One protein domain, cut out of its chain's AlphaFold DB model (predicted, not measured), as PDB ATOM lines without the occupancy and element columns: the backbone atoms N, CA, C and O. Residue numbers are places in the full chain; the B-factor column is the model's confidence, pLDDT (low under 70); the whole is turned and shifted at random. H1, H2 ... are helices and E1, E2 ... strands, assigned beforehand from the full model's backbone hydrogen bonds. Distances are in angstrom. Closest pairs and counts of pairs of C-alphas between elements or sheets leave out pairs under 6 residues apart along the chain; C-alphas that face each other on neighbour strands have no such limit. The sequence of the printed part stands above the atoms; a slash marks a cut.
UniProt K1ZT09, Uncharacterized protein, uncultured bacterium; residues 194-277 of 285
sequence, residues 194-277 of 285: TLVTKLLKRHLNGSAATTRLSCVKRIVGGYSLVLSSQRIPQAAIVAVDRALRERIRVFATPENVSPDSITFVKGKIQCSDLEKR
ATOM      1  N   THR A 194       7.089 136.976   6.575       91.69
ATOM      2  CA  THR A 194       8.302 137.116   7.396       91.69
ATOM      3  C   THR A 194       8.676 138.576   7.633       91.69
ATOM      4  O   THR A 194       9.172 138.909   8.705       91.69
ATOM      5  N   LEU A 195       8.378 139.464   6.675       94.25
ATOM      6  CA  LEU A 195       8.633 140.900   6.809       94.25
ATOM      7  C   LEU A 195       7.946 141.472   8.058       94.25
ATOM      8  O   LEU A 195       8.578 142.148   8.862       94.25
ATOM      9  N   VAL A 196       6.671 141.128   8.268       94.25
ATOM     10  CA  VAL A 196       5.881 141.606   9.414       94.25
ATOM     11  C   VAL A 196       6.469 141.107  10.731       94.25
ATOM     12  O   VAL A 196       6.642 141.877  11.673       94.25
ATOM     13  N   THR A 197       6.775 139.809  10.815       93.19
ATOM     14  CA  THR A 197       7.250 139.203  12.064       93.19
ATOM     15  C   THR A 197       8.650 139.687  12.430       93.19
ATOM     16  O   THR A 197       8.897 139.966  13.601       93.19
ATOM     17  N   LYS A 198       9.555 139.845  11.457       92.88
ATOM     18  CA  LYS A 198      10.901 140.378  11.703       92.88
ATOM     19  C   LYS A 198      10.885 141.866  12.058       92.88
ATOM     20  O   LYS A 198      11.584 142.250  12.992       92.88
ATOM     21  N   LEU A 199      10.037 142.677  11.423       93.38
ATOM     22  CA  LEU A 199       9.871 144.083  11.807       93.38
ATOM     23  C   LEU A 199       9.336 144.234  13.231       93.38
ATOM     24  O   LEU A 199       9.879 145.009  14.014       93.38
ATOM     25  N   LEU A 200       8.332 143.439  13.612       92.94
ATOM     26  CA  LEU A 200       7.849 143.429  14.994       92.94
ATOM     27  C   LEU A 200       8.966 143.047  15.971       92.94
ATOM     28  O   LEU A 200       9.122 143.711  16.991       92.94
ATOM     29  N   LYS A 201       9.788 142.038  15.645       91.69
ATOM     30  CA  LYS A 201      10.956 141.671  16.464       91.69
ATOM     31  C   LYS A 201      11.978 142.802  16.593       91.69
ATOM     32  O   LYS A 201      12.485 143.002  17.694       91.69
ATOM     33  N   ARG A 202      12.244 143.563  15.525       90.31
ATOM     34  CA  ARG A 202      13.174 144.710  15.544       90.31
ATOM     35  C   ARG A 202      12.759 145.773  16.565       90.31
ATOM     36  O   ARG A 202      13.618 146.367  17.202       90.31
ATOM     37  N   HIS A 203      11.456 145.957  16.780       88.94
ATOM     38  CA  HIS A 203      10.916 146.919  17.747       88.94
ATOM     39  C   HIS A 203      10.742 146.375  19.179       88.94
ATOM     40  O   HIS A 203      10.241 147.096  20.042       88.94
ATOM     41  N   LEU A 204      11.130 145.123  19.465       86.56
ATOM     42  CA  LEU A 204      10.899 144.480  20.768       86.56
ATOM     43  C   LEU A 204      12.046 144.625  21.793       86.56
ATOM     44  O   LEU A 204      11.954 144.005  22.847       86.56
ATOM     45  N   ASN A 205      13.084 145.433  21.531       69.88
ATOM     46  CA  ASN A 205      14.107 145.935  22.483       69.88
ATOM     47  C   ASN A 205      14.548 144.984  23.634       69.88
ATOM     48  O   ASN A 205      14.770 145.439  24.752       69.88
ATOM     49  N   GLY A 206      14.661 143.671  23.394       68.81
ATOM     50  CA  GLY A 206      15.075 142.675  24.402       68.81
ATOM     51  C   GLY A 206      14.165 141.445  24.518       68.81
ATOM     52  O   GLY A 206      14.662 140.334  24.678       68.81
ATOM     53  N   SER A 207      12.849 141.582  24.317       71.12
ATOM     54  CA  SER A 207      11.907 140.440  24.326       71.12
ATOM     55  C   SER A 207      11.851 139.688  22.990       71.12
ATOM     56  O   SER A 207      11.153 138.683  22.857       71.12
ATOM     57  N   ALA A 208      12.588 140.153  21.977       74.69
ATOM     58  CA  ALA A 208      12.572 139.596  20.625       74.69
ATOM     59  C   ALA A 208      13.022 138.122  20.560       74.69
ATOM     60  O   ALA A 208      12.527 137.371  19.717       74.69
ATOM     61  N   ALA A 209      13.939 137.713  21.446       73.00
ATOM     62  CA  ALA A 209      14.477 136.352  21.484       73.00
ATOM     63  C   ALA A 209      13.486 135.339  22.080       73.00
ATOM     64  O   ALA A 209      13.406 134.204  21.620       73.00
ATOM     65  N   THR A 210      12.698 135.755  23.074       80.50
ATOM     66  CA  THR A 210      11.733 134.893  23.779       80.50
ATOM     67  C   THR A 210      10.339 134.933  23.153       80.50
ATOM     68  O   THR A 210       9.553 133.998  23.315       80.50
ATOM     69  N   THR A 211      10.026 135.982  22.390       82.81
ATOM     70  CA  THR A 211       8.722 136.138  21.740       82.81
ATOM     71  C   THR A 211       8.648 135.332  20.443       82.81
ATOM     72  O   THR A 211       9.291 135.647  19.433       82.81
ATOM     73  N   ARG A 212       7.793 134.306  20.432       86.94
ATOM     74  CA  ARG A 212       7.426 133.574  19.216       86.94
ATOM     75  C   ARG A 212       6.363 134.371  18.472       86.94
ATOM     76  O   ARG A 212       5.294 134.620  19.021       86.94
ATOM     77  N   LEU A 213       6.662 134.754  17.230       89.81
ATOM     78  CA  LEU A 213       5.745 135.467  16.341       89.81
ATOM     79  C   LEU A 213       5.458 134.631  15.100       89.81
ATOM     80  O   LEU A 213       6.391 134.158  14.453       89.81
ATOM     81  N   SER A 214       4.185 134.518  14.734       90.50
ATOM     82  CA  SER A 214       3.766 133.896  13.477       90.50
ATOM     83  C   SER A 214       2.691 134.733  12.800       90.50
ATOM     84  O   SER A 214       1.683 135.081  13.409       90.50
ATOM     85  N   CYS A 215       2.890 135.077  11.530       90.88
ATOM     86  CA  CYS A 215       1.868 135.758  10.743       90.88
ATOM     87  C   CYS A 215       0.999 134.714  10.034       90.88
ATOM     88  O   CYS A 215       1.439 134.054   9.094       90.88
ATOM     89  N   VAL A 216      -0.254 134.578  10.464       90.19
ATOM     90  CA  VAL A 216      -1.177 133.576   9.907       90.19
ATOM     91  C   VAL A 216      -1.749 134.063   8.584       90.19
ATOM     92  O   VAL A 216      -1.759 133.342   7.584       90.19
ATOM     93  N   LYS A 217      -2.167 135.329   8.543       90.12
ATOM     94  CA  LYS A 217      -2.787 135.938   7.367       90.12
ATOM     95  C   LYS A 217      -2.195 137.310   7.112       90.12
ATOM     96  O   LYS A 217      -2.084 138.112   8.030       90.12
ATOM     97  N   ARG A 218      -1.891 137.586   5.847       92.31
ATOM     98  CA  ARG A 218      -1.428 138.892   5.387       92.31
ATOM     99  C   ARG A 218      -2.144 139.260   4.099       92.31
ATOM    100  O   ARG A 218      -2.137 138.486   3.146       92.31
ATOM    101  N   ILE A 219      -2.757 140.435   4.091       91.12
ATOM    102  CA  ILE A 219      -3.229 141.139   2.902       91.12
ATOM    103  C   ILE A 219      -2.356 142.384   2.792       91.12
ATOM    104  O   ILE A 219      -2.528 143.338   3.546       91.12
ATOM    105  N   VAL A 220      -1.386 142.334   1.881       90.56
ATOM    106  CA  VAL A 220      -0.300 143.318   1.758       90.56
ATOM    107  C   VAL A 220      -0.863 144.715   1.475       90.56
ATOM    108  O   VAL A 220      -1.577 144.900   0.488       90.56
ATOM    109  N   GLY A 221      -0.533 145.693   2.324       85.81
ATOM    110  CA  GLY A 221      -1.084 147.059   2.248       85.81
ATOM    111  C   GLY A 221      -2.533 147.195   2.739       85.81
ATOM    112  O   GLY A 221      -3.141 148.245   2.581       85.81
ATOM    113  N   GLY A 222      -3.109 146.128   3.299       89.56
ATOM    114  CA  GLY A 222      -4.448 146.110   3.884       89.56
ATOM    115  C   GLY A 222      -4.391 145.801   5.376       89.56
ATOM    116  O   GLY A 222      -4.504 146.701   6.208       89.56
ATOM    117  N   TYR A 223      -4.216 144.522   5.720       92.19
ATOM    118  CA  TYR A 223      -4.043 144.097   7.109       92.19
ATOM    119  C   TYR A 223      -3.233 142.808   7.262       92.19
ATOM    120  O   TYR A 223      -3.255 141.931   6.394       92.19
ATOM    121  N   SER A 224      -2.612 142.656   8.428       93.56
ATOM    122  CA  SER A 224      -1.869 141.465   8.843       93.56
ATOM    123  C   SER A 224      -2.371 140.960  10.192       93.56
ATOM    124  O   SER A 224      -2.605 141.740  11.113       93.56
ATOM    125  N   LEU A 225      -2.558 139.646  10.305       93.31
ATOM    126  CA  LEU A 225      -2.922 138.957  11.540       93.31
ATOM    127  C   LEU A 225      -1.699 138.196  12.044       93.31
ATOM    128  O   LEU A 225      -1.186 137.305  11.357       93.31
ATOM    129  N   VAL A 226      -1.241 138.560  13.234       92.38
ATOM    130  CA  VAL A 226      -0.038 138.015  13.859       92.38
ATOM    131  C   VAL A 226      -0.413 137.369  15.182       92.38
ATOM    132  O   VAL A 226      -1.143 137.942  15.984       92.38
ATOM    133  N   LEU A 227       0.090 136.166  15.403       90.81
ATOM    134  CA  LEU A 227       0.047 135.471  16.676       90.81
ATOM    135  C   LEU A 227       1.352 135.728  17.418       90.81
ATOM    136  O   LEU A 227       2.425 135.717  16.806       90.81
ATOM    137  N   SER A 228       1.250 135.946  18.721       90.06
ATOM    138  CA  SER A 228       2.385 136.197  19.596       90.06
ATOM    139  C   SER A 228       2.264 135.386  20.877       90.06
ATOM    140  O   SER A 228       1.190 135.338  21.474       90.06
ATOM    141  N   SER A 229       3.366 134.793  21.338       86.94
ATOM    142  CA  SER A 229       3.413 134.148  22.660       86.94
ATOM    143  C   SER A 229       3.363 135.153  23.813       86.94
ATOM    144  O   SER A 229       2.949 134.810  24.914       86.94
ATOM    145  N   GLN A 230       3.765 136.402  23.568       85.56
ATOM    146  CA  GLN A 230       3.824 137.459  24.576       85.56
ATOM    147  C   GLN A 230       3.065 138.706  24.130       85.56
ATOM    148  O   GLN A 230       2.755 138.901  22.951       85.56
ATOM    149  N   ARG A 231       2.766 139.589  25.085       85.38
ATOM    150  CA  ARG A 231       2.134 140.871  24.781       85.38
ATOM    151  C   ARG A 231       3.121 141.776  24.043       85.38
ATOM    152  O   ARG A 231       4.162 142.129  24.583       85.38
ATOM    153  N   ILE A 232       2.759 142.185  22.830       89.00
ATOM    154  CA  ILE A 232       3.544 143.144  22.046       89.00
ATOM    155  C   ILE A 232       3.157 144.573  22.464       89.00
ATOM    156  O   ILE A 232       1.960 144.869  22.554       89.00
ATOM    157  N   PRO A 233       4.124 145.477  22.706       90.69
ATOM    158  CA  PRO A 233       3.847 146.884  22.967       90.69
ATOM    159  C   PRO A 233       3.102 147.551  21.806       90.69
ATOM    160  O   PRO A 233       3.462 147.378  20.642       90.69
ATOM    161  N   GLN A 234       2.112 148.391  22.117       90.75
ATOM    162  CA  GLN A 234       1.334 149.102  21.094       90.75
ATOM    163  C   GLN A 234       2.217 149.987  20.200       90.75
ATOM    164  O   GLN A 234       1.965 150.094  19.004       90.75
ATOM    165  N   ALA A 235       3.278 150.577  20.761       91.56
ATOM    166  CA  ALA A 235       4.234 151.389  20.011       91.56
ATOM    167  C   ALA A 235       4.916 150.596  18.882       91.56
ATOM    168  O   ALA A 235       5.044 151.108  17.773       91.56
ATOM    169  N   ALA A 236       5.277 149.333  19.134       91.75
ATOM    170  CA  ALA A 236       5.858 148.456  18.120       91.75
ATOM    171  C   ALA A 236       4.846 148.154  17.005       91.75
ATOM    172  O   ALA A 236       5.190 148.228  15.831       91.75
ATOM    173  N   ILE A 237       3.584 147.884  17.355       92.62
ATOM    174  CA  ILE A 237       2.518 147.633  16.370       92.62
ATOM    175  C   ILE A 237       2.322 148.861  15.472       92.62
ATOM    176  O   ILE A 237       2.344 148.737  14.254       92.62
ATOM    177  N   VAL A 238       2.210 150.056  16.060       94.06
ATOM    178  CA  VAL A 238       2.015 151.309  15.308       94.06
ATOM    179  C   VAL A 238       3.213 151.637  14.411       94.06
ATOM    180  O   VAL A 238       3.025 152.157  13.310       94.06
ATOM    181  N   ALA A 239       4.439 151.344  14.853       92.88
ATOM    182  CA  ALA A 239       5.633 151.543  14.036       92.88
ATOM    183  C   ALA A 239       5.605 150.662  12.778       92.88
ATOM    184  O   ALA A 239       5.770 151.170  11.668       92.88
ATOM    185  N   VAL A 240       5.300 149.368  12.934       93.62
ATOM    186  CA  VAL A 240       5.228 148.442  11.795       93.62
ATOM    187  C   VAL A 240       4.013 148.739  10.904       93.62
ATOM    188  O   VAL A 240       4.133 148.658   9.681       93.62
ATOM    189  N   ASP A 241       2.882 149.178  11.474       93.12
ATOM    190  CA  ASP A 241       1.713 149.638  10.708       93.12
ATOM    191  C   ASP A 241       2.096 150.750   9.727       93.12
ATOM    192  O   ASP A 241       1.716 150.726   8.552       93.12
ATOM    193  N   ARG A 242       2.879 151.726  10.205       91.94
ATOM    194  CA  ARG A 242       3.355 152.859   9.402       91.94
ATOM    195  C   ARG A 242       4.374 152.428   8.352       91.94
ATOM    196  O   ARG A 242       4.224 152.812   7.195       91.94
ATOM    197  N   ALA A 243       5.354 151.603   8.724       91.19
ATOM    198  CA  ALA A 243       6.396 151.123   7.810       91.19
ATOM    199  C   ALA A 243       5.819 150.303   6.639       91.19
ATOM    200  O   ALA A 243       6.195 150.447   5.471       91.19
ATOM    201  N   LEU A 244       4.840 149.444   6.930       91.19
ATOM    202  CA  LEU A 244       4.217 148.596   5.918       91.19
ATOM    203  C   LEU A 244       3.042 149.264   5.203       91.19
ATOM    204  O   LEU A 244       2.691 148.825   4.101       91.19
ATOM    205  N   ARG A 245       2.496 150.343   5.777       90.19
ATOM    206  CA  ARG A 245       1.243 150.985   5.357       90.19
ATOM    207  C   ARG A 245       0.090 149.971   5.349       90.19
ATOM    208  O   ARG A 245      -0.705 149.919   4.415       90.19
ATOM    209  N   GLU A 246       0.033 149.118   6.372       91.38
ATOM    210  CA  GLU A 246      -0.993 148.082   6.556       91.38
ATOM    211  C   GLU A 246      -1.413 148.010   8.030       91.38
ATOM    212  O   GLU A 246      -0.616 148.326   8.903       91.38
ATOM    213  N   ARG A 247      -2.652 147.603   8.336       92.44
ATOM    214  CA  ARG A 247      -3.099 147.460   9.736       92.44
ATOM    215  C   ARG A 247      -2.664 146.126  10.335       92.44
ATOM    216  O   ARG A 247      -3.095 145.075   9.855       92.44
ATOM    217  N   ILE A 248      -1.932 146.131  11.435       93.81
ATOM    218  CA  ILE A 248      -1.475 144.917  12.113       93.81
ATOM    219  C   ILE A 248      -2.360 144.650  13.320       93.81
ATOM    220  O   ILE A 248      -2.602 145.498  14.177       93.81
ATOM    221  N   ARG A 249      -2.861 143.420  13.390       92.75
ATOM    222  CA  ARG A 249      -3.610 142.912  14.536       92.75
ATOM    223  C   ARG A 249      -2.830 141.771  15.148       92.75
ATOM    224  O   ARG A 249      -2.589 140.758  14.492       92.75
ATOM    225  N   VAL A 250      -2.452 141.957  16.403       90.38
ATOM    226  CA  VAL A 250      -1.715 140.966  17.178       90.38
ATOM    227  C   VAL A 250      -2.676 140.275  18.129       90.38
ATOM    228  O   VAL A 250      -3.443 140.930  18.831       90.38
ATOM    229  N   PHE A 251      -2.604 138.952  18.172       88.38
ATOM    230  CA  PHE A 251      -3.339 138.133  19.118       88.38
ATOM    231  C   PHE A 251      -2.367 137.360  19.998       88.38
ATOM    232  O   PHE A 251      -1.390 136.796  19.506       88.38
ATOM    233  N   ALA A 252      -2.649 137.327  21.296       82.00
ATOM    234  CA  ALA A 252      -1.908 136.492  22.222       82.00
ATOM    235  C   ALA A 252      -2.343 135.030  22.050       82.00
ATOM    236  O   ALA A 252      -3.538 134.730  22.060       82.00
ATOM    237  N   THR A 253      -1.377 134.131  21.902       74.31
ATOM    238  CA  THR A 253      -1.594 132.681  21.894       74.31
ATOM    239  C   THR A 253      -0.868 132.045  23.068       74.31
ATOM    240  O   THR A 253       0.293 132.390  23.297       74.31
ATOM    241  N   PRO A 254      -1.499 131.105  23.792       63.25
ATOM    242  CA  PRO A 254      -0.803 130.347  24.824       63.25
ATOM    243  C   PRO A 254       0.358 129.551  24.206       63.25
ATOM    244  O   PRO A 254       0.249 129.059  23.082       63.25
ATOM    245  N   GLU A 255       1.465 129.428  24.944       57.31
ATOM    246  CA  GLU A 255       2.789 128.979  24.464       57.31
ATOM    247  C   GLU A 255       2.831 127.592  23.786       57.31
ATOM    248  O   GLU A 255       3.808 127.276  23.104       57.31
ATOM    249  N   ASN A 256       1.765 126.793  23.918       54.38
ATOM    250  CA  ASN A 256       1.691 125.386  23.506       54.38
ATOM    251  C   ASN A 256       0.801 125.111  22.282       54.38
ATOM    252  O   ASN A 256       0.450 123.957  22.040       54.38
ATOM    253  N   VAL A 257       0.395 126.134  21.526       58.34
ATOM    254  CA  VAL A 257      -0.448 125.948  20.335       58.34
ATOM    255  C   VAL A 257       0.370 126.150  19.065       58.34
ATOM    256  O   VAL A 257       1.005 127.192  18.890       58.34
ATOM    257  N   SER A 258       0.344 125.155  18.174       56.53
ATOM    258  CA  SER A 258       0.962 125.270  16.854       56.53
ATOM    259  C   SER A 258       0.249 126.355  16.029       56.53
ATOM    260  O   SER A 258      -0.982 126.414  16.029       56.53
ATOM    261  N   PRO A 259       0.975 127.217  15.292       57.81
ATOM    262  CA  PRO A 259       0.356 128.208  14.412       57.81
ATOM    263  C   PRO A 259      -0.573 127.591  13.358       57.81
ATOM    264  O   PRO A 259      -1.525 128.243  12.935       57.81
ATOM    265  N   ASP A 260      -0.312 126.342  12.962       58.25
ATOM    266  CA  ASP A 260      -1.042 125.642  11.900       58.25
ATOM    267  C   ASP A 260      -2.399 125.093  12.363       58.25
ATOM    268  O   ASP A 260      -3.294 124.883  11.546       58.25
ATOM    269  N   SER A 261      -2.593 124.908  13.671       54.56
ATOM    270  CA  SER A 261      -3.873 124.491  14.255       54.56
ATOM    271  C   SER A 261      -4.800 125.667  14.580       54.56
ATOM    272  O   SER A 261      -5.906 125.475  15.093       54.56
ATOM    273  N   ILE A 262      -4.387 126.897  14.250       60.41
ATOM    274  CA  ILE A 262      -5.174 128.110  14.459       60.41
ATOM    275  C   ILE A 262      -5.806 128.566  13.144       60.41
ATOM    276  O   ILE A 262      -5.148 129.072  12.234       60.41
ATOM    277  N   THR A 263      -7.129 128.461  13.076       56.03
ATOM    278  CA  THR A 263      -7.940 128.970  11.971       56.03
ATOM    279  C   THR A 263      -8.723 130.204  12.409       56.03
ATOM    280  O   THR A 263      -9.206 130.314  13.535       56.03
ATOM    281  N   PHE A 264      -8.835 131.183  11.513       54.69
ATOM    282  CA  PHE A 264      -9.602 132.400  11.763       54.69
ATOM    283  C   PHE A 264     -10.950 132.314  11.055       54.69
ATOM    284  O   PHE A 264     -11.025 132.480   9.836       54.69
ATOM    285  N   VAL A 265     -12.021 132.118  11.827       54.72
ATOM    286  CA  VAL A 265     -13.398 132.086  11.319       54.72
ATOM    287  C   VAL A 265     -14.158 133.286  11.881       54.72
ATOM    288  O   VAL A 265     -14.271 133.461  13.093       54.72
ATOM    289  N   LYS A 266     -14.657 134.158  10.991       48.56
ATOM    290  CA  LYS A 266     -15.483 135.339  11.327       48.56
ATOM    291  C   LYS A 266     -14.909 136.229  12.451       48.56
ATOM    292  O   LYS A 266     -15.637 136.701  13.317       48.56
ATOM    293  N   GLY A 267     -13.596 136.463  12.444       50.53
ATOM    294  CA  GLY A 267     -12.939 137.358  13.407       50.53
ATOM    295  C   GLY A 267     -12.662 136.751  14.787       50.53
ATOM    296  O   GLY A 267     -12.184 137.468  15.661       50.53
ATOM    297  N   LYS A 268     -12.909 135.449  14.980       50.00
ATOM    298  CA  LYS A 268     -12.497 134.699  16.173       50.00
ATOM    299  C   LYS A 268     -11.361 133.731  15.837       50.00
ATOM    300  O   LYS A 268     -11.292 133.205  14.727       50.00
ATOM    301  N   ILE A 269     -10.483 133.523  16.813       56.38
ATOM    302  CA  ILE A 269      -9.432 132.502  16.787       56.38
ATOM    303  C   ILE A 269     -10.100 131.177  17.149       56.38
ATOM    304  O   ILE A 269     -10.589 131.028  18.268       56.38
ATOM    305  N   GLN A 270     -10.153 130.233  16.215       56.53
ATOM    306  CA  GLN A 270     -10.495 128.843  16.498       56.53
ATOM    307  C   GLN A 270      -9.209 128.027  16.503       56.53
ATOM    308  O   GLN A 270      -8.432 128.070  15.555       56.53
ATOM    309  N   CYS A 271      -8.973 127.307  17.594       51.00
ATOM    310  CA  CYS A 271      -7.841 126.404  17.724       51.00
ATOM    311  C   CYS A 271      -8.364 124.968  17.709       51.00
ATOM    312  O   CYS A 271      -9.085 124.570  18.627       51.00
ATOM    313  N   SER A 272      -8.008 124.194  16.683       55.12
ATOM    314  CA  SER A 272      -8.458 122.802  16.529       55.12
ATOM    315  C   SER A 272      -7.924 121.876  17.630       55.12
ATOM    316  O   SER A 272      -8.532 120.846  17.921       55.12
ATOM    317  N   ASP A 273      -6.818 122.247  18.284       48.09
ATOM    318  CA  ASP A 273      -6.193 121.446  19.348       48.09
ATOM    319  C   ASP A 273      -6.861 121.636  20.719       48.09
ATOM    320  O   ASP A 273      -6.799 120.752  21.575       48.09
ATOM    321  N   LEU A 274      -7.554 122.760  20.928       45.47
ATOM    322  CA  LEU A 274      -8.320 123.026  22.151       45.47
ATOM    323  C   LEU A 274      -9.659 122.273  22.173       45.47
ATOM    324  O   LEU A 274     -10.134 121.902  23.246       45.47
ATOM    325  N   GLU A 275     -10.250 121.979  21.012       42.97
ATOM    326  CA  GLU A 275     -11.529 121.257  20.934       42.97
ATOM    327  C   GLU A 275     -11.405 119.762  21.274       42.97
ATOM    328  O   GLU A 275     -12.366 119.166  21.760       42.97
ATOM    329  N   LYS A 276     -10.211 119.165  21.140       43.16
ATOM    330  CA  LYS A 276      -9.945 117.766  21.534       43.16
ATOM    331  C   LYS A 276      -9.789 117.561  23.046       43.16
ATOM    332  O   LYS A 276      -9.725 116.422  23.498       43.16
ATOM    333  N   ARG A 277      -9.728 118.642  23.834       38.16
ATOM    334  CA  ARG A 277      -9.565 118.613  25.300       38.16
ATOM    335  C   ARG A 277     -10.792 119.115  26.064       38.16
ATOM    336  O   ARG A 277     -10.659 119.549  27.206       38.16
TER     337      ARG A 277
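Overview. This is residues 194 to 277 of the 285 residues of an uncharacterized protein of uncultured bacterium (UniProt K1ZT09). A small, twisted three-stranded sheet, E1 E2 E3, has two helices, H1 and H2, packed over one face, while a separate little hairpin, E4 and E5, sits off on the other side of the sheet from them and ends in the short helix H3. The sheet and its two helices make the main body, and the hairpin with H3 extends the longest axis. The printed part has 84 residues, with three named helices and five named strands in the order H1 E1 E2 H2 E3 E4 E5 H3; the larger sheet is mixed, in the order E1 E2 E3, and the smaller is antiparallel. The class is mixed, helices and strands, and the whole is compact, with a radius of gyration of the C-alphas of 12.8 A and spans of 39 by 28 by 19 A.

Arrangement. In the larger sheet, E1, residues 213 to 219, and E2, residues 223 to 228, form an antiparallel hairpin, with N 214 and O 227 at 3.0 A. E3, residues 247 to 252, is parallel to E2, with N 226 and O 249 at 2.9 A. The sheet is twisted, its C-alphas lying up to 4.2 A off the best plane. H1, residues 194 to 202, is over E1 and E2 at a height over the sheet of 9.2 A; the closest C-alphas of H1 and E1 are those of Thr 197 and Leu 213, 5.9 A apart. H2, residues 234 to 244, is on the same face, over E3; the closest C-alphas are those of Asp 241 and Arg 247, 5.4 A apart. E2, H2 and E3 form a strand-helix-strand unit, two parallel neighbour strands with a helix between, whose crossover is right-handed. H1 and H2 touch at a steep tilt of 43 degrees, opposite ways, closest at the C-alphas of Leu 200 and Ala 236, 6.2 A. E4, residues 262 to 265, and E5, residues 268 to 271, form an antiparallel hairpin, with N 263 and O 270 at 2.8 A. E1 and E4 are near each other, with 5 pairs of C-alphas within 10 A, while E3 and E4 are apart. H3, residues 272 to 275, is not on the larger sheet; Ile 262 and Ser 272 have the closest C-alphas of E4 and H3, 6.6 A apart. Every O i to N i+4 pair is within hydrogen-bond range in H1 and H2; H3 is too short for such a pair, and its one O i to N i+3 pair is out of range.

Along the chain. H1 begins at C-alpha 194, (8.302, 137.116, 7.396), and measures 12.2 A. E1 is 17.1 A long, E2 16.1 A, H2 15.5 A and E3 16.7 A, ending at C-alpha 252, (-1.908, 136.492, 22.222). E4 and E5 are 9.7 A and 9.6 A; H3, 5.6 A, ends at C-alpha 275, (-11.529, 121.257, 20.934).

Size, cuts and confidence. The C-alphas of Ala 243 and Arg 277, the two farthest apart, are 40.2 A apart. The printed part has no cut and no long link. The mean pLDDT of the printed part is 78.5; residues 205 to 206 and 254 to 277 are under 70.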